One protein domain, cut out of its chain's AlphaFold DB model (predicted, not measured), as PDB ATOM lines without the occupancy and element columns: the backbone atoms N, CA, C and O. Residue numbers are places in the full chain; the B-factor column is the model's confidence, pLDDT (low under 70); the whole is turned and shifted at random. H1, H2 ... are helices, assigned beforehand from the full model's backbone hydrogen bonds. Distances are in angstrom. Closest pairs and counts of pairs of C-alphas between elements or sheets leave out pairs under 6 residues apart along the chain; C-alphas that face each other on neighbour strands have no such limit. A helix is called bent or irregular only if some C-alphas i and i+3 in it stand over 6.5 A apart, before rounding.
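This is residues 36 to 160 and 281 to 362 of the 1218 residues of an uncharacterized protein of Tritrichomonas foetus (UniProt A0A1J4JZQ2). Two groups of helices meet end to end in a wide V. One arm is a loose up-and-down bundle of H5, H6, H7 and H8, and the other has H4 and H9 side by side, with H1 and the short H2 and H3 packed along them. At the corner of the V the chain passes twice from arm to arm, from H4 to H5 and from H8 to H9. The printed part has 207 residues with nine named helices, H1 to H9 in order, and no named strand, class all helix. It is loose, with a radius of gyration of the C-alphas of 23.9 A, and spans 80 by 35 by 26 A.

The longest helix, H5, covers residues 104 to 133, 43.7 A from C-alpha 104 at (-16.487, -2.426, 40.180) to C-alpha 133. In the same arm are H6, residues 140 to 159, 27.8 A; H7, residues 281 to 305, 35.7 A; and H8, residues 309 to 334, 35.4 A. H7 is irregular, only just: C-alphas 297 and 300 are 6.8 A apart. It has a kink of 33 degrees near residue 299, and H8 has one of 28 degrees near residue 321. In the other arm, H1 covers residues 36 to 58, 33.4 A, from C-alpha 36 at (15.466, 30.550, 40.466). H2 is residues 63 to 70, H3 residues 73 to 76, and H4 residues 84 to 101, 26.0 A. H9, residues 336 to 362, 38.2 A, ends at C-alpha 362 at (14.946, 17.163, 54.827).

H5, H6, H7 and H8 form a bundle, up and down, each running against the one before it. H5 touches H8 at a shallow tilt of 13 degrees, opposite ways; their closest C-alphas, of Cys 121 and Pro 322, are 5.8 A apart. H5 and H6 form a hairpin, closest at the C-alphas of Asn 133 and Asn 140, 6.7 A. H7 and H8, also a hairpin, only just touch, with 3 pairs of C-alphas within 8 A, the closest those of Gln 303 and Met 312, 6.8 A. H6 and H7 are close but not clearly touching. H4 and H5 stand at a steep tilt of 61 degrees, H8 and H9 at 66 degrees. H4 touches H9 at a shallow tilt of 8 degrees, opposite ways, closest at the C-alphas of Thr 94 and Leu 347, 7.2 A. H1, with residues 48 to 55 alone, only just touches H9, with 3 pairs of C-alphas within 8 A, the closest those of Gln 55 and Phe 343, 7.2 A. H1 and H2 form a hairpin, and H3 touches H4, closest at the C-alphas of Ile 76 and Asn 86, 5.3 A. Every O i to N i+4 pair is within hydrogen-bond range in H1, H2, H4, H5, H6 and H9; in H7 18 of 21 are, in H8 21 of 22, and H3 is too short for such a pair.

The C-alphas farthest apart, of Lys 138 and Ile 362, are 80.7 A apart. Residues 161 to 280 are not printed, and C-alphas 160 and 281 stand 14.3 A apart across this cut, between H6 and H7. Of the links that are printed whole, none is long. The mean pLDDT of the printed part is 70.7; 85 residues are under 70, among them residues 36 to 45 and 281 to 319.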
ATOM      1  N   ASN A  36      15.963  31.009  41.762       57.75
ATOM      2  CA  ASN A  36      15.466  30.550  40.466       57.75
ATOM      3  C   ASN A  36      15.175  29.041  40.471       57.75
ATOM      4  O   ASN A  36      14.118  28.639  39.990       57.75
ATOM      5  N   ASP A  37      16.035  28.226  41.092       58.09
ATOM      6  CA  ASP A  37      15.786  26.785  41.252       58.09
ATOM      7  C   ASP A  37      14.496  26.522  42.051       58.09
ATOM      8  O   ASP A  37      13.695  25.654  41.696       58.09
ATOM      9  N   GLN A  38      14.244  27.295  43.116       61.69
ATOM     10  CA  GLN A  38      13.002  27.193  43.892       61.69
ATOM     11  C   GLN A  38      11.774  27.606  43.070       61.69
ATOM     12  O   GLN A  38      10.762  26.905  43.096       61.69
ATOM     13  N   ARG A  39      11.864  28.694  42.293       61.50
ATOM     14  CA  ARG A  39      10.783  29.135  41.394       61.50
ATOM     15  C   ARG A  39      10.457  28.085  40.333       61.50
ATOM     16  O   ARG A  39       9.281  27.806  40.123       61.50
ATOM     17  N   LEU A  40      11.464  27.461  39.720       65.75
ATOM     18  CA  LEU A  40      11.268  26.424  38.699       65.75
ATOM     19  C   LEU A  40      10.491  25.213  39.252       65.75
ATOM     20  O   LEU A  40       9.555  24.730  38.617       65.75
ATOM     21  N   ASN A  41      10.814  24.778  40.474       64.50
ATOM     22  CA  ASN A  41      10.088  23.699  41.154       64.50
ATOM     23  C   ASN A  41       8.627  24.074  41.484       64.50
ATOM     24  O   ASN A  41       7.743  23.221  41.396       64.50
ATOM     25  N   ILE A  42       8.349  25.341  41.817       67.75
ATOM     26  CA  ILE A  42       6.980  25.832  42.064       67.75
ATOM     27  C   ILE A  42       6.148  25.836  40.770       67.75
ATOM     28  O   ILE A  42       4.993  25.411  40.797       67.75
ATOM     29  N   TYR A  43       6.728  26.247  39.634       67.12
ATOM     30  CA  TYR A  43       6.050  26.168  38.333       67.12
ATOM     31  C   TYR A  43       5.717  24.720  37.950       67.12
ATOM     32  O   TYR A  43       4.552  24.417  37.694       67.12
ATOM     33  N   HIS A  44       6.683  23.796  38.035       69.75
ATOM     34  CA  HIS A  44       6.428  22.378  37.751       69.75
ATOM     35  C   HIS A  44       5.323  21.772  38.633       69.75
ATOM     36  O   HIS A  44       4.495  21.013  38.132       69.75
ATOM     37  N   ALA A  45       5.254  22.130  39.920       65.38
ATOM     38  CA  ALA A  45       4.178  21.679  40.806       65.38
ATOM     39  C   ALA A  45       2.791  22.228  40.403       65.38
ATOM     40  O   ALA A  45       1.786  21.531  40.557       65.38
ATOM     41  N   SER A  46       2.726  23.452  39.865       71.69
ATOM     42  CA  SER A  46       1.488  24.044  39.337       71.69
ATOM     43  C   SER A  46       1.012  23.331  38.068       71.69
ATOM     44  O   SER A  46      -0.145  22.912  37.994       71.69
ATOM     45  N   ASP A  47       1.896  23.144  37.089       74.12
ATOM     46  CA  ASP A  47       1.542  22.538  35.799       74.12
ATOM     47  C   ASP A  47       1.107  21.074  35.963       74.12
ATOM     48  O   ASP A  47       0.121  20.626  35.373       74.12
ATOM     49  N   LEU A  48       1.792  20.338  36.844       72.69
ATOM     50  CA  LEU A  48       1.475  18.950  37.172       72.69
ATOM     51  C   LEU A  48       0.108  18.825  37.871       72.69
ATOM     52  O   LEU A  48      -0.670  17.925  37.557       72.69
ATOM     53  N   LYS A  49      -0.235  19.784  38.740       75.75
ATOM     54  CA  LYS A  49      -1.567  19.917  39.350       75.75
ATOM     55  C   LYS A  49      -2.663  20.165  38.307       75.75
ATOM     56  O   LYS A  49      -3.708  19.523  38.386       75.75
ATOM     57  N   PHE A  50      -2.438  21.037  37.321       76.12
ATOM     58  CA  PHE A  50      -3.391  21.228  36.219       76.12
ATOM     59  C   PHE A  50      -3.545  19.963  35.364       76.12
ATOM     60  O   PHE A  50      -4.673  19.570  35.071       76.12
ATOM     61  N   LYS A  51      -2.442  19.278  35.032       79.69
ATOM     62  CA  LYS A  51      -2.471  18.030  34.250       79.69
ATOM     63  C   LYS A  51      -3.267  16.918  34.945       79.69
ATOM     64  O   LYS A  51      -4.046  16.232  34.290       79.69
ATOM     65  N   ILE A  52      -3.124  16.779  36.266       76.75
ATOM     66  CA  ILE A  52      -3.901  15.814  37.060       76.75
ATOM     67  C   ILE A  52      -5.387  16.192  37.093       76.75
ATOM     68  O   ILE A  52      -6.223  15.323  36.868       76.75
ATOM     69  N   ILE A  53      -5.737  17.467  37.305       76.69
ATOM     70  CA  ILE A  53      -7.146  17.914  37.278       76.69
ATOM     71  C   ILE A  53      -7.792  17.624  35.915       76.69
ATOM     72  O   ILE A  53      -8.923  17.141  35.880       76.69
ATOM     73  N   GLN A  54      -7.070  17.862  34.814       77.88
ATOM     74  CA  GLN A  54      -7.545  17.561  33.464       77.88
ATOM     75  C   GLN A  54      -7.828  16.062  33.295       77.88
ATOM     76  O   GLN A  54      -8.976  15.693  33.054       77.88
ATOM     77  N   GLN A  55      -6.838  15.195  33.543       76.81
ATOM     78  CA  GLN A  55      -7.025  13.745  33.406       76.81
ATOM     79  C   GLN A  55      -8.092  13.181  34.358       76.81
ATOM     80  O   GLN A  55      -8.782  12.229  34.012       76.81
ATOM     81  N   MET A  56      -8.296  13.781  35.535       74.12
ATOM     82  CA  MET A  56      -9.402  13.405  36.423       74.12
ATOM     83  C   MET A  56     -10.785  13.785  35.870       74.12
ATOM     84  O   MET A  56     -11.763  13.121  36.210       74.12
ATOM     85  N   SER A  57     -10.889  14.802  35.009       72.19
ATOM     86  CA  SER A  57     -12.126  15.069  34.260       72.19
ATOM     87  C   SER A  57     -12.316  14.088  33.094       72.19
ATOM     88  O   SER A  57     -13.432  13.626  32.861       72.19
ATOM     89  N   ASP A  58     -11.219  13.672  32.451       73.81
ATOM     90  CA  ASP A  58     -11.215  12.681  31.363       73.81
ATOM     91  C   ASP A  58     -11.516  11.243  31.857       73.81
ATOM     92  O   ASP A  58     -11.876  10.370  31.070       73.81
ATOM     93  N   LEU A  59     -11.422  10.997  33.172       73.25
ATOM     94  CA  LEU A  59     -11.773   9.740  33.852       73.25
ATOM     95  C   LEU A  59     -13.268   9.615  34.229       73.25
ATOM     96  O   LEU A  59     -13.634   8.702  34.969       73.25
ATOM     97  N   PHE A  60     -14.133  10.511  33.735       71.69
ATOM     98  CA  PHE A  60     -15.599  10.469  33.914       71.69
ATOM     99  C   PHE A  60     -16.078  10.430  35.383       71.69
ATOM    100  O   PHE A  60     -17.146   9.897  35.691       71.69
ATOM    101  N   LEU A  61     -15.310  11.029  36.300       76.62
ATOM    102  CA  LEU A  61     -15.676  11.137  37.715       76.62
ATOM    103  C   LEU A  61     -17.008  11.904  37.896       76.62
ATOM    104  O   LEU A  61     -17.094  13.066  37.489       76.62
ATOM    105  N   PRO A  62     -18.022  11.323  38.573       74.31
ATOM    106  CA  PRO A  62     -19.240  12.022  38.972       74.31
ATOM    107  C   PRO A  62     -18.933  13.336  39.689       74.31
ATOM    108  O   PRO A  62     -18.039  13.396  40.531       74.31
ATOM    109  N   GLU A  63     -19.699  14.391  39.405       75.94
ATOM    110  CA  GLU A  63     -19.342  15.766  39.794       75.94
ATOM    111  C   GLU A  63     -19.101  15.939  41.312       75.94
ATOM    112  O   GLU A  63     -18.251  16.725  41.727       75.94
ATOM    113  N   ILE A  64     -19.803  15.167  42.151       77.38
ATOM    114  CA  ILE A  64     -19.627  15.129  43.614       77.38
ATOM    115  C   ILE A  64     -18.266  14.523  43.999       77.38
ATOM    116  O   ILE A  64     -17.565  15.051  44.862       77.38
ATOM    117  N   GLU A  65     -17.877  13.425  43.353       77.69
ATOM    118  CA  GLU A  65     -16.620  12.710  43.592       77.69
ATOM    119  C   GLU A  65     -15.440  13.511  43.017       77.69
ATOM    120  O   GLU A  65     -14.440  13.709  43.707       77.69
ATOM    121  N   PHE A  66     -15.602  14.108  41.831       84.06
ATOM    122  CA  PHE A  66     -14.663  15.075  41.259       84.06
ATOM    123  C   PHE A  66     -14.447  16.281  42.190       84.06
ATOM    124  O   PHE A  66     -13.309  16.569  42.554       84.06
ATOM    125  N   LYS A  67     -15.512  16.935  42.684       84.81
ATOM    126  CA  LYS A  67     -15.414  18.028  43.678       84.81
ATOM    127  C   LYS A  67     -14.739  17.575  44.981       84.81
ATOM    128  O   LYS A  67     -13.947  18.325  45.558       84.81
ATOM    129  N   LYS A  68     -14.991  16.343  45.435       86.69
ATOM    130  CA  LYS A  68     -14.345  15.760  46.623       86.69
ATOM    131  C   LYS A  68     -12.839  15.566  46.421       86.69
ATOM    132  O   LYS A  68     -12.075  15.915  47.312       86.69
ATOM    133  N   PHE A  69     -12.396  15.088  45.260       85.50
ATOM    134  CA  PHE A  69     -10.966  14.991  44.957       85.50
ATOM    135  C   PHE A  69     -10.324  16.366  44.729       85.50
ATOM    136  O   PHE A  69      -9.296  16.667  45.329       85.50
ATOM    137  N   VAL A  70     -10.957  17.245  43.946       86.69
ATOM    138  CA  VAL A  70     -10.455  18.601  43.664       86.69
ATOM    139  C   VAL A  70     -10.330  19.448  44.936       86.69
ATOM    140  O   VAL A  70      -9.387  20.223  45.042       86.69
ATOM    141  N   SER A  71     -11.195  19.274  45.941       86.06
ATOM    142  CA  SER A  71     -11.083  19.990  47.229       86.06
ATOM    143  C   SER A  71      -9.955  19.498  48.154       86.06
ATOM    144  O   SER A  71      -9.580  20.220  49.081       86.06
ATOM    145  N   LEU A  72      -9.349  18.335  47.882       83.50
ATOM    146  CA  LEU A  72      -8.107  17.892  48.537       83.50
ATOM    147  C   LEU A  72      -6.861  18.551  47.917       83.50
ATOM    148  O   LEU A  72      -5.873  18.772  48.612       83.50
ATOM    149  N   ILE A  73      -6.903  18.928  46.634       82.31
ATOM    150  CA  ILE A  73      -5.746  19.481  45.907       82.31
ATOM    151  C   ILE A  73      -5.243  20.825  46.497       82.31
ATOM    152  O   ILE A  73      -4.027  21.017  46.580       82.31
ATOM    153  N   PRO A  74      -6.094  21.761  46.970       78.81
ATOM    154  CA  PRO A  74      -5.650  22.913  47.759       78.81
ATOM    155  C   PRO A  74      -4.940  22.546  49.071       78.81
ATOM    156  O   PRO A  74      -4.006  23.243  49.458       78.81
ATOM    157  N   GLN A  75      -5.325  21.446  49.730       78.62
ATOM    158  CA  GLN A  75      -4.774  21.027  51.032       78.62
ATOM    159  C   GLN A  75      -3.342  20.475  50.926       78.62
ATOM    160  O   GLN A  75      -2.616  20.430  51.911       78.62
ATOM    161  N   ILE A  76      -2.919  20.092  49.719       75.62
ATOM    162  CA  ILE A  76      -1.535  19.717  49.382       75.62
ATOM    163  C   ILE A  76      -0.651  20.969  49.149       75.62
ATOM    164  O   ILE A  76       0.575  20.878  49.128       75.62
ATOM    165  N   SER A  77      -1.262  22.150  48.984       66.25
ATOM    166  CA  SER A  77      -0.669  23.326  48.325       66.25
ATOM    167  C   SER A  77      -0.425  24.542  49.237       66.25
ATOM    168  O   SER A  77       0.007  25.582  48.740       66.25
ATOM    169  N   SER A  78      -0.733  24.473  50.535       50.38
ATOM    170  CA  SER A  78      -0.798  25.645  51.422       50.38
ATOM    171  C   SER A  78       0.507  25.943  52.181       50.38
ATOM    172  O   SER A  78       0.611  25.606  53.355       50.38
ATOM    173  N   ASN A  79       1.449  26.616  51.504       54.03
ATOM    174  CA  ASN A  79       2.577  27.456  51.977       54.03
ATOM    175  C   ASN A  79       3.541  27.013  53.106       54.03
ATOM    176  O   ASN A  79       4.682  27.480  53.092       54.03
ATOM    177  N   ASP A  80       3.170  26.159  54.056       53.06
ATOM    178  CA  ASP A  80       4.087  25.695  55.098       53.06
ATOM    179  C   ASP A  80       5.087  24.663  54.564       53.06
ATOM    180  O   ASP A  80       4.770  23.802  53.737       53.06
ATOM    181  N   ARG A  81       6.333  24.780  55.039       58.97
ATOM    182  CA  ARG A  81       7.523  24.083  54.519       58.97
ATOM    183  C   ARG A  81       7.317  22.562  54.469       58.97
ATOM    184  O   ARG A  81       7.424  21.932  55.515       58.97
ATOM    185  N   PHE A  82       7.082  22.005  53.270       61.44
ATOM    186  CA  PHE A  82       6.991  20.565  52.928       61.44
ATOM    187  C   PHE A  82       6.924  19.622  54.140       61.44
ATOM    188  O   PHE A  82       7.877  18.910  54.461       61.44
ATOM    189  N   SER A  83       5.797  19.680  54.850       74.06
ATOM    190  CA  SER A  83       5.626  18.958  56.106       74.06
ATOM    191  C   SER A  83       5.245  17.497  55.852       74.06
ATOM    192  O   SER A  83       4.709  17.157  54.793       74.06
ATOM    193  N   GLN A  84       5.444  16.628  56.848       74.19
ATOM    194  CA  GLN A  84       4.967  15.238  56.780       74.19
ATOM    195  C   GLN A  84       3.449  15.163  56.523       74.19
ATOM    196  O   GLN A  84       2.992  14.255  55.828       74.19
ATOM    197  N   ASN A  85       2.675  16.162  56.972       79.56
ATOM    198  CA  ASN A  85       1.241  16.250  56.698       79.56
ATOM    199  C   ASN A  85       0.943  16.368  55.196       79.56
ATOM    200  O   ASN A  85      -0.006  15.743  54.731       79.56
ATOM    201  N   ASN A  86       1.751  17.094  54.416       79.81
ATOM    202  CA  ASN A  86       1.513  17.249  52.976       79.81
ATOM    203  C   ASN A  86       1.712  15.908  52.244       79.81
ATOM    204  O   ASN A  86       0.931  15.581  51.356       79.81
ATOM    205  N   CYS A  87       2.690  15.096  52.669       78.38
ATOM    206  CA  CYS A  87       2.880  13.727  52.174       78.38
ATOM    207  C   CYS A  87       1.714  12.803  52.580       78.38
ATOM    208  O   CYS A  87       1.188  12.055  51.759       78.38
ATOM    209  N   ILE A  88       1.223  12.914  53.820       82.44
ATOM    210  CA  ILE A  88       0.045  12.163  54.288       82.44
ATOM    211  C   ILE A  88      -1.216  12.539  53.485       82.44
ATOM    212  O   ILE A  88      -1.996  11.654  53.135       82.44
ATOM    213  N   GLN A  89      -1.425  13.821  53.164       82.94
ATOM    214  CA  GLN A  89      -2.557  14.253  52.333       82.94
ATOM    215  C   GLN A  89      -2.384  13.843  50.865       82.94
ATOM    216  O   GLN A  89      -3.362  13.418  50.249       82.94
ATOM    217  N   TRP A  90      -1.160  13.877  50.325       86.62
ATOM    218  CA  TRP A  90      -0.854  13.332  49.000       86.62
ATOM    219  C   TRP A  90      -1.217  11.845  48.912       86.62
ATOM    220  O   TRP A  90      -1.990  11.451  48.042       86.62
ATOM    221  N   ASN A  91      -0.769  11.036  49.875       83.81
ATOM    222  CA  ASN A  91      -1.021   9.593  49.897       83.81
ATOM    223  C   ASN A  91      -2.501   9.237  50.148       83.81
ATOM    224  O   ASN A  91      -2.993   8.225  49.649       83.81
ATOM    225  N   LYS A  92      -3.253  10.087  50.863       85.56
ATOM    226  CA  LYS A  92      -4.721   9.975  50.971       85.56
ATOM    227  C   LYS A  92      -5.428  10.310  49.655       85.56
ATOM    228  O   LYS A  92      -6.393   9.633  49.302       85.56
ATOM    229  N   PHE A  93      -4.965  11.332  48.936       89.50
ATOM    230  CA  PHE A  93      -5.493  11.720  47.627       89.50
ATOM    231  C   PHE A  93      -5.240  10.617  46.587       89.50
ATOM    232  O   PHE A  93      -6.195  10.104  46.003       89.50
ATOM    233  N   THR A  94      -3.991  10.174  46.425       85.56
ATOM    234  CA  THR A  94      -3.625   9.122  45.464       85.56
ATOM    235  C   THR A  94      -4.271   7.779  45.794       85.56
ATOM    236  O   THR A  94      -4.891   7.176  44.920       85.56
ATOM    237  N   GLY A  95      -4.224   7.340  47.057       87.12
ATOM    238  CA  GLY A  95      -4.884   6.113  47.511       87.12
ATOM    239  C   GLY A  95      -6.408   6.154  47.351       87.12
ATOM    240  O   GLY A  95      -7.024   5.141  47.018       87.12
ATOM    241  N   GLY A  96      -7.027   7.329  47.513       86.00
ATOM    242  CA  GLY A  96      -8.451   7.536  47.252       86.00
ATOM    243  C   GLY A  96      -8.825   7.329  45.781       86.00
ATOM    244  O   GLY A  96      -9.812   6.652  45.496       86.00
ATOM    245  N   ILE A  97      -8.021   7.853  44.850       82.81
ATOM    246  CA  ILE A  97      -8.263   7.706  43.404       82.81
ATOM    247  C   ILE A  97      -7.940   6.281  42.935       82.81
ATOM    248  O   ILE A  97      -8.714   5.695  42.183       82.81
ATOM    249  N   GLN A  98      -6.856   5.675  43.431       83.88
ATOM    250  CA  GLN A  98      -6.539   4.270  43.145       83.88
ATOM    251  C   GLN A  98      -7.643   3.323  43.634       83.88
ATOM    252  O   GLN A  98      -8.022   2.407  42.906       83.88
ATOM    253  N   LYS A  99      -8.208   3.559  44.830       86.75
ATOM    254  CA  LYS A  99      -9.355   2.787  45.334       86.75
ATOM    255  C   LYS A  99     -10.620   3.003  44.497       86.75
ATOM    256  O   LYS A  99     -11.407   2.071  44.366       86.75
ATOM    257  N   TYR A 100     -10.813   4.197  43.939       83.19
ATOM    258  CA  TYR A 100     -11.930   4.479  43.041       83.19
ATOM    259  C   TYR A 100     -11.812   3.699  41.726       83.19
ATOM    260  O   TYR A 100     -12.652   2.850  41.429       83.19
ATOM    261  N   LEU A 101     -10.726   3.930  40.981       80.12
ATOM    262  CA  LEU A 101     -10.517   3.365  39.643       80.12
ATOM    263  C   LEU A 101     -10.464   1.829  39.641       80.12
ATOM    264  O   LEU A 101     -10.889   1.215  38.673       80.12
ATOM    265  N   ARG A 102     -10.016   1.208  40.742       80.44
ATOM    266  CA  ARG A 102      -9.987  -0.257  40.928       80.44
ATOM    267  C   ARG A 102     -11.287  -0.865  41.476       80.44
ATOM    268  O   ARG A 102     -11.284  -2.026  41.874       80.44
ATOM    269  N   SER A 103     -12.374  -0.102  41.579       83.25
ATOM    270  CA  SER A 103     -13.657  -0.612  42.083       83.25
ATOM    271  C   SER A 103     -14.625  -0.954  40.949       83.25
ATOM    272  O   SER A 103     -14.769  -0.174  40.008       83.25
ATOM    273  N   GLU A 104     -15.377  -2.055  41.088       77.00
ATOM    274  CA  GLU A 104     -16.487  -2.426  40.180       77.00
ATOM    275  C   GLU A 104     -17.505  -1.288  39.976       77.00
ATOM    276  O   GLU A 104     -18.231  -1.238  38.984       77.00
ATOM    277  N   TYR A 105     -17.595  -0.378  40.951       74.19
ATOM    278  CA  TYR A 105     -18.442   0.805  40.890       74.19
ATOM    279  C   TYR A 105     -18.073   1.709  39.706       74.19
ATOM    280  O   TYR A 105     -18.975   2.304  39.127       74.19
ATOM    281  N   THR A 106     -16.803   1.755  39.286       71.94
ATOM    282  CA  THR A 106     -16.377   2.486  38.082       71.94
ATOM    283  C   THR A 106     -17.002   1.877  36.823       71.94
ATOM    284  O   THR A 106     -17.691   2.583  36.095       71.94
ATOM    285  N   GLU A 107     -16.875   0.568  36.591       71.50
ATOM    286  CA  GLU A 107     -17.490  -0.108  35.429       71.50
ATOM    287  C   GLU A 107     -19.019   0.038  35.423       71.50
ATOM    288  O   GLU A 107     -19.624   0.439  34.424       71.50
ATOM    289  N   LYS A 108     -19.649  -0.181  36.587       76.44
ATOM    290  CA  LYS A 108     -21.090   0.029  36.789       76.44
ATOM    291  C   LYS A 108     -21.491   1.487  36.512       76.44
ATOM    292  O   LYS A 108     -22.561   1.720  35.952       76.44
ATOM    293  N   ARG A 109     -20.636   2.472  36.817       72.56
ATOM    294  CA  ARG A 109     -20.852   3.895  36.491       72.56
ATOM    295  C   ARG A 109     -20.666   4.224  35.013       72.56
ATOM    296  O   ARG A 109     -21.471   4.999  34.506       72.56
ATOM    297  N   PHE A 110     -19.712   3.617  34.305       71.12
ATOM    298  CA  PHE A 110     -19.616   3.753  32.844       71.12
ATOM    299  C   PHE A 110     -20.876   3.214  32.153       71.12
ATOM    300  O   PHE A 110     -21.428   3.887  31.285       71.12
ATOM    301  N   SER A 111     -21.396   2.067  32.608       72.00
ATOM    302  CA  SER A 111     -22.683   1.528  32.144       72.00
ATOM    303  C   SER A 111     -23.848   2.500  32.386       72.00
ATOM    304  O   SER A 111     -24.606   2.806  31.463       72.00
ATOM    305  N   ILE A 112     -23.968   3.053  33.601       77.94
ATOM    306  CA  ILE A 112     -24.996   4.058  33.934       77.94
ATOM    307  C   ILE A 112     -24.867   5.295  33.033       77.94
ATOM    308  O   ILE A 112     -25.855   5.716  32.439       77.94
ATOM    309  N   TYR A 113     -23.662   5.843  32.869       75.19
ATOM    310  CA  TYR A 113     -23.438   7.061  32.088       75.19
ATOM    311  C   TYR A 113     -23.716   6.873  30.587       75.19
ATOM    312  O   TYR A 113     -24.318   7.742  29.957       75.19
ATOM    313  N   ILE A 114     -23.357   5.721  30.006       72.94
ATOM    314  CA  ILE A 114     -23.712   5.382  28.617       72.94
ATOM    315  C   ILE A 114     -25.240   5.324  28.457       72.94
ATOM    316  O   ILE A 114     -25.777   5.911  27.516       72.94
ATOM    317  N   ASN A 115     -25.952   4.701  29.402       74.25
ATOM    318  CA  ASN A 115     -27.416   4.662  29.402       74.25
ATOM    319  C   ASN A 115     -28.047   6.058  29.584       74.25
ATOM    320  O   ASN A 115     -29.000   6.389  28.880       74.25
ATOM    321  N   GLU A 116     -27.492   6.918  30.443       76.56
ATOM    322  CA  GLU A 116     -27.911   8.322  30.571       76.56
ATOM    323  C   GLU A 116     -27.760   9.081  29.241       76.56
ATOM    324  O   GLU A 116     -28.691   9.770  28.819       76.56
ATOM    325  N   GLN A 117     -26.634   8.920  28.531       76.06
ATOM    326  CA  GLN A 117     -26.442   9.542  27.214       76.06
ATOM    327  C   GLN A 117     -27.418   8.988  26.158       76.06
ATOM    328  O   GLN A 117     -27.959   9.770  25.374       76.06
ATOM    329  N   ILE A 118     -27.713   7.682  26.153       73.50
ATOM    330  CA  ILE A 118     -28.726   7.077  25.263       73.50
ATOM    331  C   ILE A 118     -30.121   7.662  25.548       73.50
ATOM    332  O   ILE A 118     -30.816   8.077  24.617       73.50
ATOM    333  N   CYS A 119     -30.508   7.800  26.819       75.06
ATOM    334  CA  CYS A 119     -31.763   8.445  27.218       75.06
ATOM    335  C   CYS A 119     -31.836   9.923  26.780       75.06
ATOM    336  O   CYS A 119     -32.890  10.386  26.334       75.06
ATOM    337  N   VAL A 120     -30.722  10.665  26.839       71.19
ATOM    338  CA  VAL A 120     -30.636  12.036  26.303       71.19
ATOM    339  C   VAL A 120     -30.807  12.053  24.778       71.19
ATOM    340  O   VAL A 120     -31.575  12.880  24.280       71.19
ATOM    341  N   CYS A 121     -30.184  11.118  24.044       69.94
ATOM    342  CA  CYS A 121     -30.382  10.960  22.595       69.94
ATOM    343  C   CYS A 121     -31.869  10.758  22.265       69.94
ATOM    344  O   CYS A 121     -32.437  11.507  21.468       69.94
ATOM    345  N   MET A 122     -32.513   9.778  22.914       74.50
ATOM    346  CA  MET A 122     -33.935   9.473  22.722       74.50
ATOM    347  C   MET A 122     -34.811  10.700  22.997       74.50
ATOM    348  O   MET A 122     -35.628  11.072  22.158       74.50
ATOM    349  N   LYS A 123     -34.614  11.390  24.130       78.50
ATOM    350  CA  LYS A 123     -35.406  12.579  24.476       78.50
ATOM    351  C   LYS A 123     -35.293  13.680  23.416       78.50
ATOM    352  O   LYS A 123     -36.311  14.250  23.023       78.50
ATOM    353  N   GLN A 124     -34.084  13.967  22.935       72.62
ATOM    354  CA  GLN A 124     -33.868  15.001  21.921       72.62
ATOM    355  C   GLN A 124     -34.505  14.618  20.577       72.62
ATOM    356  O   GLN A 124     -35.186  15.446  19.971       72.62
ATOM    357  N   ILE A 125     -34.386  13.355  20.154       73.81
ATOM    358  CA  ILE A 125     -35.044  12.827  18.947       73.81
ATOM    359  C   ILE A 125     -36.577  12.923  19.063       73.81
ATOM    360  O   ILE A 125     -37.233  13.365  18.118       73.81
ATOM    361  N   ASN A 126     -37.147  12.611  20.231       79.19
ATOM    362  CA  ASN A 126     -38.585  12.732  20.495       79.19
ATOM    363  C   ASN A 126     -39.053  14.196  20.420       79.19
ATOM    364  O   ASN A 126     -40.054  14.502  19.768       79.19
ATOM    365  N   GLU A 127     -38.314  15.128  21.029       76.69
ATOM    366  CA  GLU A 127     -38.613  16.561  20.937       76.69
ATOM    367  C   GLU A 127     -38.546  17.090  19.497       76.69
ATOM    368  O   GLU A 127     -39.373  17.915  19.103       76.69
ATOM    369  N   LEU A 128     -37.574  16.633  18.703       69.38
ATOM    370  CA  LEU A 128     -37.431  16.993  17.290       69.38
ATOM    371  C   LEU A 128     -38.587  16.426  16.455       69.38
ATOM    372  O   LEU A 128     -39.164  17.153  15.645       69.38
ATOM    373  N   PHE A 129     -38.988  15.174  16.695       78.25
ATOM    374  CA  PHE A 129     -40.155  14.560  16.059       78.25
ATOM    375  C   PHE A 129     -41.440  15.351  16.342       78.25
ATOM    376  O   PHE A 129     -42.165  15.689  15.405       78.25
ATOM    377  N   ILE A 130     -41.681  15.745  17.598       78.38
ATOM    378  CA  ILE A 130     -42.824  16.592  17.985       78.38
ATOM    379  C   ILE A 130     -42.772  17.951  17.260       78.38
ATOM    380  O   ILE A 130     -43.763  18.368  16.655       78.38
ATOM    381  N   LYS A 131     -41.610  18.622  17.256       73.88
ATOM    382  CA  LYS A 131     -41.407  19.918  16.578       73.88
ATOM    383  C   LYS A 131     -41.666  19.830  15.063       73.88
ATOM    384  O   LYS A 131     -42.256  20.750  14.501       73.88
ATOM    385  N   MET A 132     -41.291  18.726  14.407       73.38
ATOM    386  CA  MET A 132     -41.584  18.485  12.984       73.38
ATOM    387  C   MET A 132     -43.068  18.184  12.725       73.38
ATOM    388  O   MET A 132     -43.667  18.765  11.820       73.38
ATOM    389  N   ASN A 133     -43.679  17.299  13.519       74.94
ATOM    390  CA  ASN A 133     -45.049  16.818  13.305       74.94
ATOM    391  C   ASN A 133     -46.095  17.950  13.434       74.94
ATOM    392  O   ASN A 133     -47.078  18.000  12.690       74.94
ATOM    393  N   ASN A 134     -45.819  18.940  14.289       75.94
ATOM    394  CA  ASN A 134     -46.648  20.137  14.453       75.94
ATOM    395  C   ASN A 134     -46.713  21.045  13.199       75.94
ATOM    396  O   ASN A 134     -47.615  21.877  13.098       75.94
ATOM    397  N   ASN A 135     -45.812  20.892  12.215       63.97
ATOM    398  CA  ASN A 135     -45.615  21.849  11.111       63.97
ATOM    399  C   ASN A 135     -46.305  21.486   9.766       63.97
ATOM    400  O   ASN A 135     -45.881  21.922   8.699       63.97
ATOM    401  N   LYS A 136     -47.445  20.773   9.838       59.25
ATOM    402  CA  LYS A 136     -48.466  20.513   8.782       59.25
ATOM    403  C   LYS A 136     -48.219  19.414   7.710       59.25
ATOM    404  O   LYS A 136     -47.680  19.629   6.629       59.25
ATOM    405  N   ARG A 137     -48.989  18.331   7.886       55.53
ATOM    406  CA  ARG A 137     -49.927  17.716   6.903       55.53
ATOM    407  C   ARG A 137     -49.452  16.948   5.654       55.53
ATOM    408  O   ARG A 137     -50.323  16.303   5.075       55.53
ATOM    409  N   LYS A 138     -48.186  16.941   5.211       53.44
ATOM    410  CA  LYS A 138     -47.790  16.100   4.039       53.44
ATOM    411  C   LYS A 138     -46.539  15.220   4.176       53.44
ATOM    412  O   LYS A 138     -46.299  14.408   3.290       53.44
ATOM    413  N   VAL A 139     -45.781  15.311   5.269       54.28
ATOM    414  CA  VAL A 139     -44.485  14.604   5.413       54.28
ATOM    415  C   VAL A 139     -44.575  13.339   6.295       54.28
ATOM    416  O   VAL A 139     -43.749  12.432   6.179       54.28
ATOM    417  N   ASN A 140     -45.609  13.247   7.138       65.56
ATOM    418  CA  ASN A 140     -45.672  12.381   8.320       65.56
ATOM    419  C   ASN A 140     -45.178  10.939   8.121       65.56
ATOM    420  O   ASN A 140     -44.225  10.550   8.785       65.56
ATOM    421  N   ARG A 141     -45.761  10.152   7.203       72.06
ATOM    422  CA  ARG A 141     -45.538   8.691   7.175       72.06
ATOM    423  C   ARG A 141     -44.081   8.269   6.911       72.06
ATOM    424  O   ARG A 141     -43.665   7.231   7.410       72.06
ATOM    425  N   LYS A 142     -43.288   9.052   6.162       65.62
ATOM    426  CA  LYS A 142     -41.853   8.749   5.954       65.62
ATOM    427  C   LYS A 142     -41.008   9.092   7.189       65.62
ATOM    428  O   LYS A 142     -40.115   8.326   7.531       65.62
ATOM    429  N   VAL A 143     -41.308  10.203   7.866       69.75
ATOM    430  CA  VAL A 143     -40.622  10.614   9.107       69.75
ATOM    431  C   VAL A 143     -41.009   9.715  10.284       69.75
ATOM    432  O   VAL A 143     -40.146   9.352  11.068       69.75
ATOM    433  N   GLU A 144     -42.269   9.293  10.367       74.62
ATOM    434  CA  GLU A 144     -42.796   8.347  11.359       74.62
ATOM    435  C   GLU A 144     -42.127   6.969  11.247       74.62
ATOM    436  O   GLU A 144     -41.572   6.481  12.226       74.62
ATOM    437  N   ILE A 145     -42.062   6.387  10.040       72.88
ATOM    438  CA  ILE A 145     -41.358   5.112   9.803       72.88
ATOM    439  C   ILE A 145     -39.864   5.210  10.158       72.88
ATOM    440  O   ILE A 145     -39.293   4.238  10.654       72.88
ATOM    441  N   LEU A 146     -39.217   6.359   9.923       65.44
ATOM    442  CA  LEU A 146     -37.808   6.521  10.279       65.44
ATOM    443  C   LEU A 146     -37.589   6.772  11.773       65.44
ATOM    444  O   LEU A 146     -36.625   6.256  12.326       65.44
ATOM    445  N   TYR A 147     -38.477   7.520  12.426       77.12
ATOM    446  CA  TYR A 147     -38.473   7.710  13.874       77.12
ATOM    447  C   TYR A 147     -38.612   6.364  14.596       77.12
ATOM    448  O   TYR A 147     -37.764   6.034  15.419       77.12
ATOM    449  N   GLU A 148     -39.586   5.535  14.205       78.31
ATOM    450  CA  GLU A 148     -39.747   4.165  14.717       78.31
ATOM    451  C   GLU A 148     -38.492   3.310  14.476       78.31
ATOM    452  O   GLU A 148     -38.106   2.510  15.327       78.31
ATOM    453  N   LYS A 149     -37.811   3.494  13.336       74.62
ATOM    454  CA  LYS A 149     -36.568   2.778  13.035       74.62
ATOM    455  C   LYS A 149     -35.397   3.240  13.905       74.62
ATOM    456  O   LYS A 149     -34.715   2.394  14.464       74.62
ATOM    457  N   ILE A 150     -35.184   4.548  14.058       72.44
ATOM    458  CA  ILE A 150     -34.125   5.111  14.913       72.44
ATOM    459  C   ILE A 150     -34.383   4.756  16.384       72.44
ATOM    460  O   ILE A 150     -33.452   4.399  17.097       72.44
ATOM    461  N   LEU A 151     -35.642   4.785  16.829       75.38
ATOM    462  CA  LEU A 151     -36.031   4.365  18.173       75.38
ATOM    463  C   LEU A 151     -35.794   2.863  18.379       75.38
ATOM    464  O   LEU A 151     -35.230   2.475  19.394       75.38
ATOM    465  N   LYS A 152     -36.135   2.009  17.402       79.06
ATOM    466  CA  LYS A 152     -35.802   0.575  17.444       79.06
ATOM    467  C   LYS A 152     -34.291   0.331  17.464       79.06
ATOM    468  O   LYS A 152     -33.835  -0.514  18.226       79.06
ATOM    469  N   ASP A 153     -33.534   1.056  16.646       69.00
ATOM    470  CA  ASP A 153     -32.075   0.983  16.576       69.00
ATOM    471  C   ASP A 153     -31.438   1.396  17.933       69.00
ATOM    472  O   ASP A 153     -30.523   0.729  18.412       69.00
ATOM    473  N   LEU A 154     -31.966   2.426  18.611       71.75
ATOM    474  CA  LEU A 154     -31.537   2.844  19.959       71.75
ATOM    475  C   LEU A 154     -31.981   1.874  21.068       71.75
ATOM    476  O   LEU A 154     -31.200   1.593  21.974       71.75
ATOM    477  N   ASN A 155     -33.194   1.321  20.990       73.31
ATOM    478  CA  ASN A 155     -33.667   0.292  21.922       73.31
ATOM    479  C   ASN A 155     -32.835  -0.996  21.793       73.31
ATOM    480  O   ASN A 155     -32.588  -1.671  22.786       73.31
ATOM    481  N   LEU A 156     -32.365  -1.334  20.587       73.88
ATOM    482  CA  LEU A 156     -31.417  -2.432  20.393       73.88
ATOM    483  C   LEU A 156     -30.091  -2.153  21.109       73.88
ATOM    484  O   LEU A 156     -29.600  -3.051  21.780       73.88
ATOM    485  N   LEU A 157     -29.553  -0.928  21.045       63.81
ATOM    486  CA  LEU A 157     -28.358  -0.559  21.818       63.81
ATOM    487  C   LEU A 157     -28.578  -0.643  23.334       63.81
ATOM    488  O   LEU A 157     -27.710  -1.150  24.034       63.81
ATOM    489  N   GLN A 158     -29.731  -0.190  23.831       69.44
ATOM    490  CA  GLN A 158     -30.090  -0.295  25.251       69.44
ATOM    491  C   GLN A 158     -30.236  -1.759  25.713       69.44
ATOM    492  O   GLN A 158     -29.926  -2.081  26.856       69.44
ATOM    493  N   ASN A 159     -30.664  -2.649  24.812       63.91
ATOM    494  CA  ASN A 159     -30.863  -4.072  25.088       63.91
ATOM    495  C   ASN A 159     -29.612  -4.938  24.832       63.91
ATOM    496  O   ASN A 159     -29.635  -6.134  25.135       63.91
ATOM    497  N   ILE A 160     -28.515  -4.380  24.301       63.12
ATOM    498  CA  ILE A 160     -27.212  -5.059  24.308       63.12
ATOM    499  C   ILE A 160     -26.720  -5.067  25.756       63.12
ATOM    500  O   ILE A 160     -26.270  -4.054  26.289       63.12
ATOM    501  N   ASN A 281     -14.199  -8.126  20.243       51.41
ATOM    502  CA  ASN A 281     -14.016  -7.076  19.222       51.41
ATOM    503  C   ASN A 281     -15.243  -6.944  18.301       51.41
ATOM    504  O   ASN A 281     -15.603  -5.848  17.894       51.41
ATOM    505  N   LYS A 282     -15.940  -8.061  18.071       48.50
ATOM    506  CA  LYS A 282     -17.204  -8.194  17.343       48.50
ATOM    507  C   LYS A 282     -18.331  -7.267  17.830       48.50
ATOM    508  O   LYS A 282     -19.208  -6.930  17.040       48.50
ATOM    509  N   GLU A 283     -18.362  -6.878  19.104       51.59
ATOM    510  CA  GLU A 283     -19.359  -5.950  19.666       51.59
ATOM    511  C   GLU A 283     -18.985  -4.493  19.365       51.59
ATOM    512  O   GLU A 283     -19.834  -3.707  18.938       51.59
ATOM    513  N   VAL A 284     -17.694  -4.158  19.463       52.41
ATOM    514  CA  VAL A 284     -17.143  -2.863  19.033       52.41
ATOM    515  C   VAL A 284     -17.291  -2.691  17.515       52.41
ATOM    516  O   VAL A 284     -17.733  -1.643  17.052       52.41
ATOM    517  N   GLU A 285     -17.019  -3.739  16.734       57.22
ATOM    518  CA  GLU A 285     -17.234  -3.793  15.282       57.22
ATOM    519  C   GLU A 285     -18.712  -3.632  14.912       57.22
ATOM    520  O   GLU A 285     -19.029  -2.864  14.004       57.22
ATOM    521  N   GLN A 286     -19.634  -4.295  15.623       52.66
ATOM    522  CA  GLN A 286     -21.076  -4.105  15.429       52.66
ATOM    523  C   GLN A 286     -21.499  -2.662  15.729       52.66
ATOM    524  O   GLN A 286     -22.272  -2.085  14.961       52.66
ATOM    525  N   PHE A 287     -20.962  -2.045  16.785       54.44
ATOM    526  CA  PHE A 287     -21.251  -0.651  17.119       54.44
ATOM    527  C   PHE A 287     -20.633   0.347  16.121       54.44
ATOM    528  O   PHE A 287     -21.256   1.354  15.770       54.44
ATOM    529  N   GLU A 288     -19.432   0.079  15.600       53.78
ATOM    530  CA  GLU A 288     -18.815   0.921  14.572       53.78
ATOM    531  C   GLU A 288     -19.522   0.758  13.215       53.78
ATOM    532  O   GLU A 288     -19.785   1.754  12.534       53.78
ATOM    533  N   ALA A 289     -19.925  -0.461  12.846       58.31
ATOM    534  CA  ALA A 289     -20.771  -0.722  11.683       58.31
ATOM    535  C   ALA A 289     -22.143  -0.043  11.819       58.31
ATOM    536  O   ALA A 289     -22.637   0.544  10.853       58.31
ATOM    537  N   PHE A 290     -22.733  -0.043  13.019       54.44
ATOM    538  CA  PHE A 290     -23.947   0.711  13.329       54.44
ATOM    539  C   PHE A 290     -23.735   2.226  13.175       54.44
ATOM    540  O   PHE A 290     -24.518   2.888  12.495       54.44
ATOM    541  N   SER A 291     -22.635   2.766  13.704       50.50
ATOM    542  CA  SER A 291     -22.283   4.191  13.611       50.50
ATOM    543  C   SER A 291     -22.042   4.648  12.162       50.50
ATOM    544  O   SER A 291     -22.551   5.690  11.741       50.50
ATOM    545  N   LYS A 292     -21.332   3.843  11.358       61.44
ATOM    546  CA  LYS A 292     -21.153   4.067   9.909       61.44
ATOM    547  C   LYS A 292     -22.490   3.964   9.167       61.44
ATOM    548  O   LYS A 292     -22.814   4.828   8.356       61.44
ATOM    549  N   SER A 293     -23.311   2.967   9.500       58.16
ATOM    550  CA  SER A 293     -24.671   2.796   8.973       58.16
ATOM    551  C   SER A 293     -25.575   4.001   9.280       58.16
ATOM    552  O   SER A 293     -26.337   4.409   8.405       58.16
ATOM    553  N   LEU A 294     -25.469   4.596  10.473       53.88
ATOM    554  CA  LEU A 294     -26.170   5.823  10.874       53.88
ATOM    555  C   LEU A 294     -25.801   7.000   9.961       53.88
ATOM    556  O   LEU A 294     -26.682   7.636   9.383       53.88
ATOM    557  N   GLY A 295     -24.497   7.255   9.799       51.56
ATOM    558  CA  GLY A 295     -23.991   8.338   8.954       51.56
ATOM    559  C   GLY A 295     -24.381   8.176   7.483       51.56
ATOM    560  O   GLY A 295     -24.884   9.116   6.874       51.56
ATOM    561  N   ILE A 296     -24.210   6.978   6.921       60.53
ATOM    562  CA  ILE A 296     -24.431   6.725   5.490       60.53
ATOM    563  C   ILE A 296     -25.929   6.681   5.143       60.53
ATOM    564  O   ILE A 296     -26.348   7.290   4.161       60.53
ATOM    565  N   LYS A 297     -26.765   5.989   5.933       57.59
ATOM    566  CA  LYS A 297     -28.172   5.735   5.555       57.59
ATOM    567  C   LYS A 297     -29.119   6.889   5.871       57.59
ATOM    568  O   LYS A 297     -30.163   6.987   5.230       57.59
ATOM    569  N   TYR A 298     -28.799   7.736   6.851       57.62
ATOM    570  CA  TYR A 298     -29.733   8.766   7.318       57.62
ATOM    571  C   TYR A 298     -29.342  10.201   6.921       57.62
ATOM    572  O   TYR A 298     -30.231  11.046   6.856       57.62
ATOM    573  N   VAL A 299     -28.086  10.501   6.553       56.34
ATOM    574  CA  VAL A 299     -27.706  11.846   6.058       56.34
ATOM    575  C   VAL A 299     -28.449  12.249   4.769       56.34
ATOM    576  O   VAL A 299     -29.029  13.339   4.767       56.34
ATOM    577  N   PRO A 300     -28.555  11.400   3.722       54.09
ATOM    578  CA  PRO A 300     -29.356  11.727   2.537       54.09
ATOM    579  C   PRO A 300     -30.853  11.849   2.852       54.09
ATOM    580  O   PRO A 300     -31.560  12.654   2.249       54.09
ATOM    581  N   PHE A 301     -31.354  11.097   3.841       52.75
ATOM    582  CA  PHE A 301     -32.736  11.252   4.295       52.75
ATOM    583  C   PHE A 301     -32.957  12.605   4.970       52.75
ATOM    584  O   PHE A 301     -33.945  13.266   4.661       52.75
ATOM    585  N   PHE A 302     -32.063  13.026   5.873       57.09
ATOM    586  CA  PHE A 302     -32.199  14.316   6.545       57.09
ATOM    587  C   PHE A 302     -32.303  15.432   5.505       57.09
ATOM    588  O   PHE A 302     -33.268  16.188   5.558       57.09
ATOM    589  N   GLN A 303     -31.427  15.432   4.490       56.16
ATOM    590  CA  GLN A 303     -31.467  16.359   3.346       56.16
ATOM    591  C   GLN A 303     -32.832  16.418   2.624       56.16
ATOM    592  O   GLN A 303     -33.169  17.454   2.060       56.16
ATOM    593  N   CYS A 304     -33.648  15.357   2.677       47.44
ATOM    594  CA  CYS A 304     -34.990  15.310   2.083       47.44
ATOM    595  C   CYS A 304     -36.120  15.838   2.994       47.44
ATOM    596  O   CYS A 304     -37.251  15.980   2.531       47.44
ATOM    597  N   VAL A 305     -35.868  16.081   4.288       50.00
ATOM    598  CA  VAL A 305     -36.902  16.508   5.260       50.00
ATOM    599  C   VAL A 305     -37.111  18.025   5.266       50.00
ATOM    600  O   VAL A 305     -38.202  18.489   5.598       50.00
ATOM    601  N   SER A 306     -36.099  18.808   4.885       55.12
ATOM    602  CA  SER A 306     -36.215  20.263   4.758       55.12
ATOM    603  C   SER A 306     -35.238  20.814   3.725       55.12
ATOM    604  O   SER A 306     -34.048  20.528   3.780       55.12
ATOM    605  N   ASN A 307     -35.719  21.689   2.841       58.97
ATOM    606  CA  ASN A 307     -34.857  22.412   1.901       58.97
ATOM    607  C   ASN A 307     -34.107  23.588   2.571       58.97
ATOM    608  O   ASN A 307     -33.351  24.284   1.900       58.97
ATOM    609  N   ASP A 308     -34.316  23.838   3.873       65.81
ATOM    610  CA  ASP A 308     -33.560  24.829   4.650       65.81
ATOM    611  C   ASP A 308     -32.269  24.202   5.227       65.81
ATOM    612  O   ASP A 308     -32.346  23.425   6.190       65.81
ATOM    613  N   PRO A 309     -31.070  24.556   4.715       59.22
ATOM    614  CA  PRO A 309     -29.799  24.027   5.212       59.22
ATOM    615  C   PRO A 309     -29.474  24.481   6.647       59.22
ATOM    616  O   PRO A 309     -28.650  23.861   7.320       59.22
ATOM    617  N   THR A 310     -30.124  25.532   7.149       67.56
ATOM    618  CA  THR A 310     -29.958  26.024   8.525       67.56
ATOM    619  C   THR A 310     -30.696  25.123   9.510       67.56
ATOM    620  O   THR A 310     -30.095  24.631  10.467       67.56
ATOM    621  N   MET A 311     -31.974  24.822   9.241       64.31
ATOM    622  CA  MET A 311     -32.715  23.779   9.958       64.31
ATOM    623  C   MET A 311     -32.013  22.419   9.839       64.31
ATOM    624  O   MET A 311     -31.910  21.708  10.837       64.31
ATOM    625  N   MET A 312     -31.460  22.098   8.662       61.62
ATOM    626  CA  MET A 312     -30.678  20.879   8.426       61.62
ATOM    627  C   MET A 312     -29.469  20.760   9.354       61.62
ATOM    628  O   MET A 312     -29.309  19.757  10.043       61.62
ATOM    629  N   SER A 313     -28.624  21.795   9.393       65.56
ATOM    630  CA  SER A 313     -27.404  21.806  10.205       65.56
ATOM    631  C   SER A 313     -27.719  21.701  11.696       65.56
ATOM    632  O   SER A 313     -27.046  20.967  12.415       65.56
ATOM    633  N   ASN A 314     -28.788  22.358  12.153       65.69
ATOM    634  CA  ASN A 314     -29.222  22.280  13.547       65.69
ATOM    635  C   ASN A 314     -29.768  20.888  13.903       65.69
ATOM    636  O   ASN A 314     -29.390  20.342  14.938       65.69
ATOM    637  N   LEU A 315     -30.592  20.288  13.033       62.88
ATOM    638  CA  LEU A 315     -31.102  18.923  13.196       62.88
ATOM    639  C   LEU A 315     -29.944  17.916  13.255       62.88
ATOM    640  O   LEU A 315     -29.829  17.166  14.224       62.88
ATOM    641  N   ILE A 316     -29.043  17.961  12.267       67.56
ATOM    642  CA  ILE A 316     -27.881  17.073  12.186       67.56
ATOM    643  C   ILE A 316     -26.979  17.242  13.410       67.56
ATOM    644  O   ILE A 316     -26.632  16.231  14.002       67.56
ATOM    645  N   LYS A 317     -26.641  18.466  13.845       67.69
ATOM    646  CA  LYS A 317     -25.849  18.692  15.074       67.69
ATOM    647  C   LYS A 317     -26.531  18.109  16.312       67.69
ATOM    648  O   LYS A 317     -25.946  17.274  16.991       67.69
ATOM    649  N   SER A 318     -27.804  18.442  16.535       64.12
ATOM    650  CA  SER A 318     -28.551  17.989  17.721       64.12
ATOM    651  C   SER A 318     -28.674  16.466  17.864       64.12
ATOM    652  O   SER A 318     -28.845  15.986  18.975       64.12
ATOM    653  N   VAL A 319     -28.550  15.703  16.772       61.03
ATOM    654  CA  VAL A 319     -28.506  14.228  16.800       61.03
ATOM    655  C   VAL A 319     -27.063  13.699  16.751       61.03
ATOM    656  O   VAL A 319     -26.752  12.689  17.379       61.03
ATOM    657  N   ARG A 320     -26.158  14.386  16.045       74.12
ATOM    658  CA  ARG A 320     -24.737  14.030  15.917       74.12
ATOM    659  C   ARG A 320     -23.997  14.144  17.235       74.12
ATOM    660  O   ARG A 320     -23.235  13.240  17.544       74.12
ATOM    661  N   ASP A 321     -24.171  15.231  17.974       71.75
ATOM    662  CA  ASP A 321     -23.311  15.542  19.117       71.75
ATOM    663  C   ASP A 321     -23.529  14.554  20.290       71.75
ATOM    664  O   ASP A 321     -22.535  14.035  20.804       71.75
ATOM    665  N   PRO A 322     -24.771  14.150  20.641       61.34
ATOM    666  CA  PRO A 322     -25.016  13.049  21.578       61.34
ATOM    667  C   PRO A 322     -24.452  11.704  21.096       61.34
ATOM    668  O   PRO A 322     -23.783  11.011  21.858       61.34
ATOM    669  N   ILE A 323     -24.645  11.353  19.817       63.78
ATOM    670  CA  ILE A 323     -24.118  10.103  19.242       63.78
ATOM    671  C   ILE A 323     -22.582  10.114  19.224       63.78
ATOM    672  O   ILE A 323     -21.954   9.106  19.540       63.78
ATOM    673  N   GLN A 324     -21.951  11.251  18.923       69.38
ATOM    674  CA  GLN A 324     -20.502  11.416  19.013       69.38
ATOM    675  C   GLN A 324     -20.004  11.355  20.455       69.38
ATOM    676  O   GLN A 324     -18.905  10.851  20.668       69.38
ATOM    677  N   ASN A 325     -20.783  11.807  21.438       64.62
ATOM    678  CA  ASN A 325     -20.444  11.617  22.843       64.62
ATOM    679  C   ASN A 325     -20.543  10.138  23.236       64.62
ATOM    680  O   ASN A 325     -19.576   9.628  23.782       64.62
ATOM    681  N   VAL A 326     -21.596   9.403  22.856       64.38
ATOM    682  CA  VAL A 326     -21.664   7.940  23.065       64.38
ATOM    683  C   VAL A 326     -20.486   7.219  22.386       64.38
ATOM    684  O   VAL A 326     -19.831   6.398  23.024       64.38
ATOM    685  N   ILE A 327     -20.138   7.574  21.142       66.44
ATOM    686  CA  ILE A 327     -18.957   7.036  20.437       66.44
ATOM    687  C   ILE A 327     -17.655   7.368  21.182       66.44
ATOM    688  O   ILE A 327     -16.799   6.495  21.312       66.44
ATOM    689  N   LYS A 328     -17.480   8.602  21.678       68.31
ATOM    690  CA  LYS A 328     -16.311   8.985  22.491       68.31
ATOM    691  C   LYS A 328     -16.257   8.171  23.778       68.31
ATOM    692  O   LYS A 328     -15.218   7.595  24.048       68.31
ATOM    693  N   CYS A 329     -17.359   8.060  24.519       61.59
ATOM    694  CA  CYS A 329     -17.430   7.293  25.761       61.59
ATOM    695  C   CYS A 329     -17.109   5.813  25.537       61.59
ATOM    696  O   CYS A 329     -16.360   5.242  26.318       61.59
ATOM    697  N   LEU A 330     -17.602   5.204  24.455       65.31
ATOM    698  CA  LEU A 330     -17.278   3.819  24.099       65.31
ATOM    699  C   LEU A 330     -15.821   3.652  23.644       65.31
ATOM    700  O   LEU A 330     -15.201   2.642  23.970       65.31
ATOM    701  N   LYS A 331     -15.231   4.646  22.965       71.94
ATOM    702  CA  LYS A 331     -13.794   4.641  22.642       71.94
ATOM    703  C   LYS A 331     -12.931   4.816  23.893       71.94
ATOM    704  O   LYS A 331     -12.054   3.991  24.123       71.94
ATOM    705  N   SER A 332     -13.242   5.785  24.750       66.44
ATOM    706  CA  SER A 332     -12.617   5.957  26.066       66.44
ATOM    707  C   SER A 332     -12.831   4.751  26.982       66.44
ATOM    708  O   SER A 332     -11.962   4.476  27.795       66.44
ATOM    709  N   TYR A 333     -13.926   3.996  26.827       68.00
ATOM    710  CA  TYR A 333     -14.141   2.721  27.512       68.00
ATOM    711  C   TYR A 333     -13.245   1.610  26.941       68.00
ATOM    712  O   TYR A 333     -12.543   0.952  27.696       68.00
ATOM    713  N   SER A 334     -13.149   1.462  25.612       68.62
ATOM    714  CA  SER A 334     -12.180   0.539  24.984       68.62
ATOM    715  C   SER A 334     -10.713   0.900  25.269       68.62
ATOM    716  O   SER A 334      -9.827   0.063  25.143       68.62
ATOM    717  N   GLN A 335     -10.463   2.146  25.677       73.19
ATOM    718  CA  GLN A 335      -9.169   2.667  26.109       73.19
ATOM    719  C   GLN A 335      -9.079   2.829  27.636       73.19
ATOM    720  O   GLN A 335      -8.089   3.377  28.109       73.19
ATOM    721  N   ILE A 336     -10.066   2.384  28.431       69.62
ATOM    722  CA  ILE A 336     -10.122   2.742  29.859       69.62
ATOM    723  C   ILE A 336      -8.945   2.155  30.629       69.62
ATOM    724  O   ILE A 336      -8.355   2.845  31.449       69.62
ATOM    725  N   GLU A 337      -8.544   0.926  30.307       71.62
ATOM    726  CA  GLU A 337      -7.365   0.284  30.882       71.62
ATOM    727  C   GLU A 337      -6.079   1.038  30.502       71.62
ATOM    728  O   GLU A 337      -5.232   1.280  31.358       71.62
ATOM    729  N   GLN A 338      -5.956   1.509  29.253       77.50
ATOM    730  CA  GLN A 338      -4.833   2.352  28.829       77.50
ATOM    731  C   GLN A 338      -4.821   3.690  29.587       77.50
ATOM    732  O   GLN A 338      -3.796   4.057  30.153       77.50
ATOM    733  N   ILE A 339      -5.954   4.396  29.650       69.94
ATOM    734  CA  ILE A 339      -6.083   5.704  30.312       69.94
ATOM    735  C   ILE A 339      -5.844   5.572  31.824       69.94
ATOM    736  O   ILE A 339      -5.153   6.404  32.410       69.94
ATOM    737  N   GLN A 340      -6.349   4.510  32.461       72.25
ATOM    738  CA  GLN A 340      -6.056   4.195  33.860       72.25
ATOM    739  C   GLN A 340      -4.568   3.898  34.066       72.25
ATOM    740  O   GLN A 340      -3.982   4.430  35.005       72.25
ATOM    741  N   ASN A 341      -3.934   3.110  33.194       79.19
ATOM    742  CA  ASN A 341      -2.508   2.792  33.297       79.19
ATOM    743  C   ASN A 341      -1.612   4.023  33.067       79.19
ATOM    744  O   ASN A 341      -0.684   4.242  33.844       79.19
ATOM    745  N   GLU A 342      -1.916   4.877  32.086       76.94
ATOM    746  CA  GLU A 342      -1.235   6.163  31.870       76.94
ATOM    747  C   GLU A 342      -1.440   7.125  33.053       76.94
ATOM    748  O   GLU A 342      -0.494   7.782  33.499       76.94
ATOM    749  N   PHE A 343      -2.650   7.180  33.619       75.31
ATOM    750  CA  PHE A 343      -2.940   7.983  34.806       75.31
ATOM    751  C   PHE A 343      -2.208   7.457  36.047       75.31
ATOM    752  O   PHE A 343      -1.606   8.242  36.780       75.31
ATOM    753  N   PHE A 344      -2.188   6.139  36.277       80.75
ATOM    754  CA  PHE A 344      -1.398   5.522  37.346       80.75
ATOM    755  C   PHE A 344       0.101   5.771  37.144       80.75
ATOM    756  O   PHE A 344       0.794   6.063  38.117       80.75
ATOM    757  N   GLN A 345       0.602   5.738  35.907       82.44
ATOM    758  CA  GLN A 345       1.992   6.071  35.600       82.44
ATOM    759  C   GLN A 345       2.310   7.534  35.948       82.44
ATOM    760  O   GLN A 345       3.293   7.782  36.648       82.44
ATOM    761  N   LEU A 346       1.469   8.499  35.549       77.56
ATOM    762  CA  LEU A 346       1.661   9.914  35.896       77.56
ATOM    763  C   LEU A 346       1.549  10.159  37.410       77.56
ATOM    764  O   LEU A 346       2.329  10.923  37.980       77.56
ATOM    765  N   LEU A 347       0.597   9.508  38.075       76.38
ATOM    766  CA  LEU A 347       0.374   9.603  39.518       76.38
ATOM    767  C   LEU A 347       1.557   9.017  40.308       76.38
ATOM    768  O   LEU A 347       1.984   9.616  41.298       76.38
ATOM    769  N   ASN A 348       2.150   7.915  39.840       80.50
ATOM    770  CA  ASN A 348       3.371   7.343  40.412       80.50
ATOM    771  C   ASN A 348       4.581   8.269  40.184       80.50
ATOM    772  O   ASN A 348       5.249   8.630  41.149       80.50
ATOM    773  N   GLN A 349       4.801   8.753  38.953       80.62
ATOM    774  CA  GLN A 349       5.859   9.729  38.631       80.62
ATOM    775  C   GLN A 349       5.744  11.017  39.464       80.62
ATOM    776  O   GLN A 349       6.748  11.569  39.923       80.62
ATOM    777  N   THR A 350       4.517  11.491  39.695       77.88
ATOM    778  CA  THR A 350       4.241  12.652  40.554       77.88
ATOM    779  C   THR A 350       4.589  12.353  42.008       77.88
ATOM    780  O   THR A 350       5.230  13.177  42.657       77.88
ATOM    781  N   SER A 351       4.222  11.169  42.505       78.38
ATOM    782  CA  SER A 351       4.523  10.736  43.875       78.38
ATOM    783  C   SER A 351       6.032  10.622  44.105       78.38
ATOM    784  O   SER A 351       6.546  11.233  45.035       78.38
ATOM    785  N   GLU A 352       6.768   9.976  43.194       80.31
ATOM    786  CA  GLU A 352       8.236   9.949  43.215       80.31
ATOM    787  C   GLU A 352       8.852  11.355  43.214       80.31
ATOM    788  O   GLU A 352       9.835  11.615  43.908       80.31
ATOM    789  N   THR A 353       8.308  12.274  42.413       78.81
ATOM    790  CA  THR A 353       8.809  13.654  42.323       78.81
ATOM    791  C   THR A 353       8.564  14.407  43.632       78.81
ATOM    792  O   THR A 353       9.458  15.092  44.132       78.81
ATOM    793  N   PHE A 354       7.389  14.223  44.237       73.38
ATOM    794  CA  PHE A 354       7.030  14.794  45.532       73.38
ATOM    795  C   PHE A 354       7.905  14.241  46.671       73.38
ATOM    796  O   PHE A 354       8.387  15.005  47.514       73.38
ATOM    797  N   GLU A 355       8.186  12.935  46.669       77.56
ATOM    798  CA  GLU A 355       9.123  12.297  47.598       77.56
ATOM    799  C   GLU A 355      10.547  12.833  47.425       77.56
ATOM    800  O   GLU A 355      11.155  13.252  48.409       77.56
ATOM    801  N   LYS A 356      11.060  12.917  46.189       80.00
ATOM    802  CA  LYS A 356      12.395  13.467  45.890       80.00
ATOM    803  C   LYS A 356      12.521  14.926  46.344       80.00
ATOM    804  O   LYS A 356      13.542  15.291  46.927       80.00
ATOM    805  N   ILE A 357      11.498  15.763  46.151       76.75
ATOM    806  CA  ILE A 357      11.473  17.150  46.663       76.75
ATOM    807  C   ILE A 357      11.488  17.164  48.202       76.75
ATOM    808  O   ILE A 357      12.265  17.907  48.810       76.75
ATOM    809  N   THR A 358      10.686  16.309  48.839       75.25
ATOM    810  CA  THR A 358      10.573  16.225  50.304       75.25
ATOM    811  C   THR A 358      11.875  15.733  50.950       75.25
ATOM    812  O   THR A 358      12.374  16.362  51.883       75.25
ATOM    813  N   GLN A 359      12.493  14.675  50.415       78.94
ATOM    814  CA  GLN A 359      13.788  14.157  50.872       78.94
ATOM    815  C   GLN A 359      14.900  15.208  50.722       78.94
ATOM    816  O   GLN A 359      15.640  15.459  51.674       78.94
ATOM    817  N   ASN A 360      14.965  15.906  49.582       79.31
ATOM    818  CA  ASN A 360      15.922  16.998  49.369       79.31
ATOM    819  C   ASN A 360      15.723  18.176  50.344       79.31
ATOM    820  O   ASN A 360      16.700  18.820  50.734       79.31
ATOM    821  N   SER A 361      14.485  18.460  50.764       75.56
ATOM    822  CA  SER A 361      14.192  19.453  51.809       75.56
ATOM    823  C   SER A 361      14.724  19.011  53.181       75.56
ATOM    824  O   SER A 361      15.379  19.793  53.874       75.56
ATOM    825  N   ILE A 362      14.505  17.744  53.549       77.06
ATOM    826  CA  ILE A 362      14.946  17.163  54.827       77.06
ATOM    827  C   ILE A 362      16.479  17.097  54.906       77.06
ATOM    828  O   ILE A 362      17.061  17.571  55.883       77.06
TER     829      ILE A 362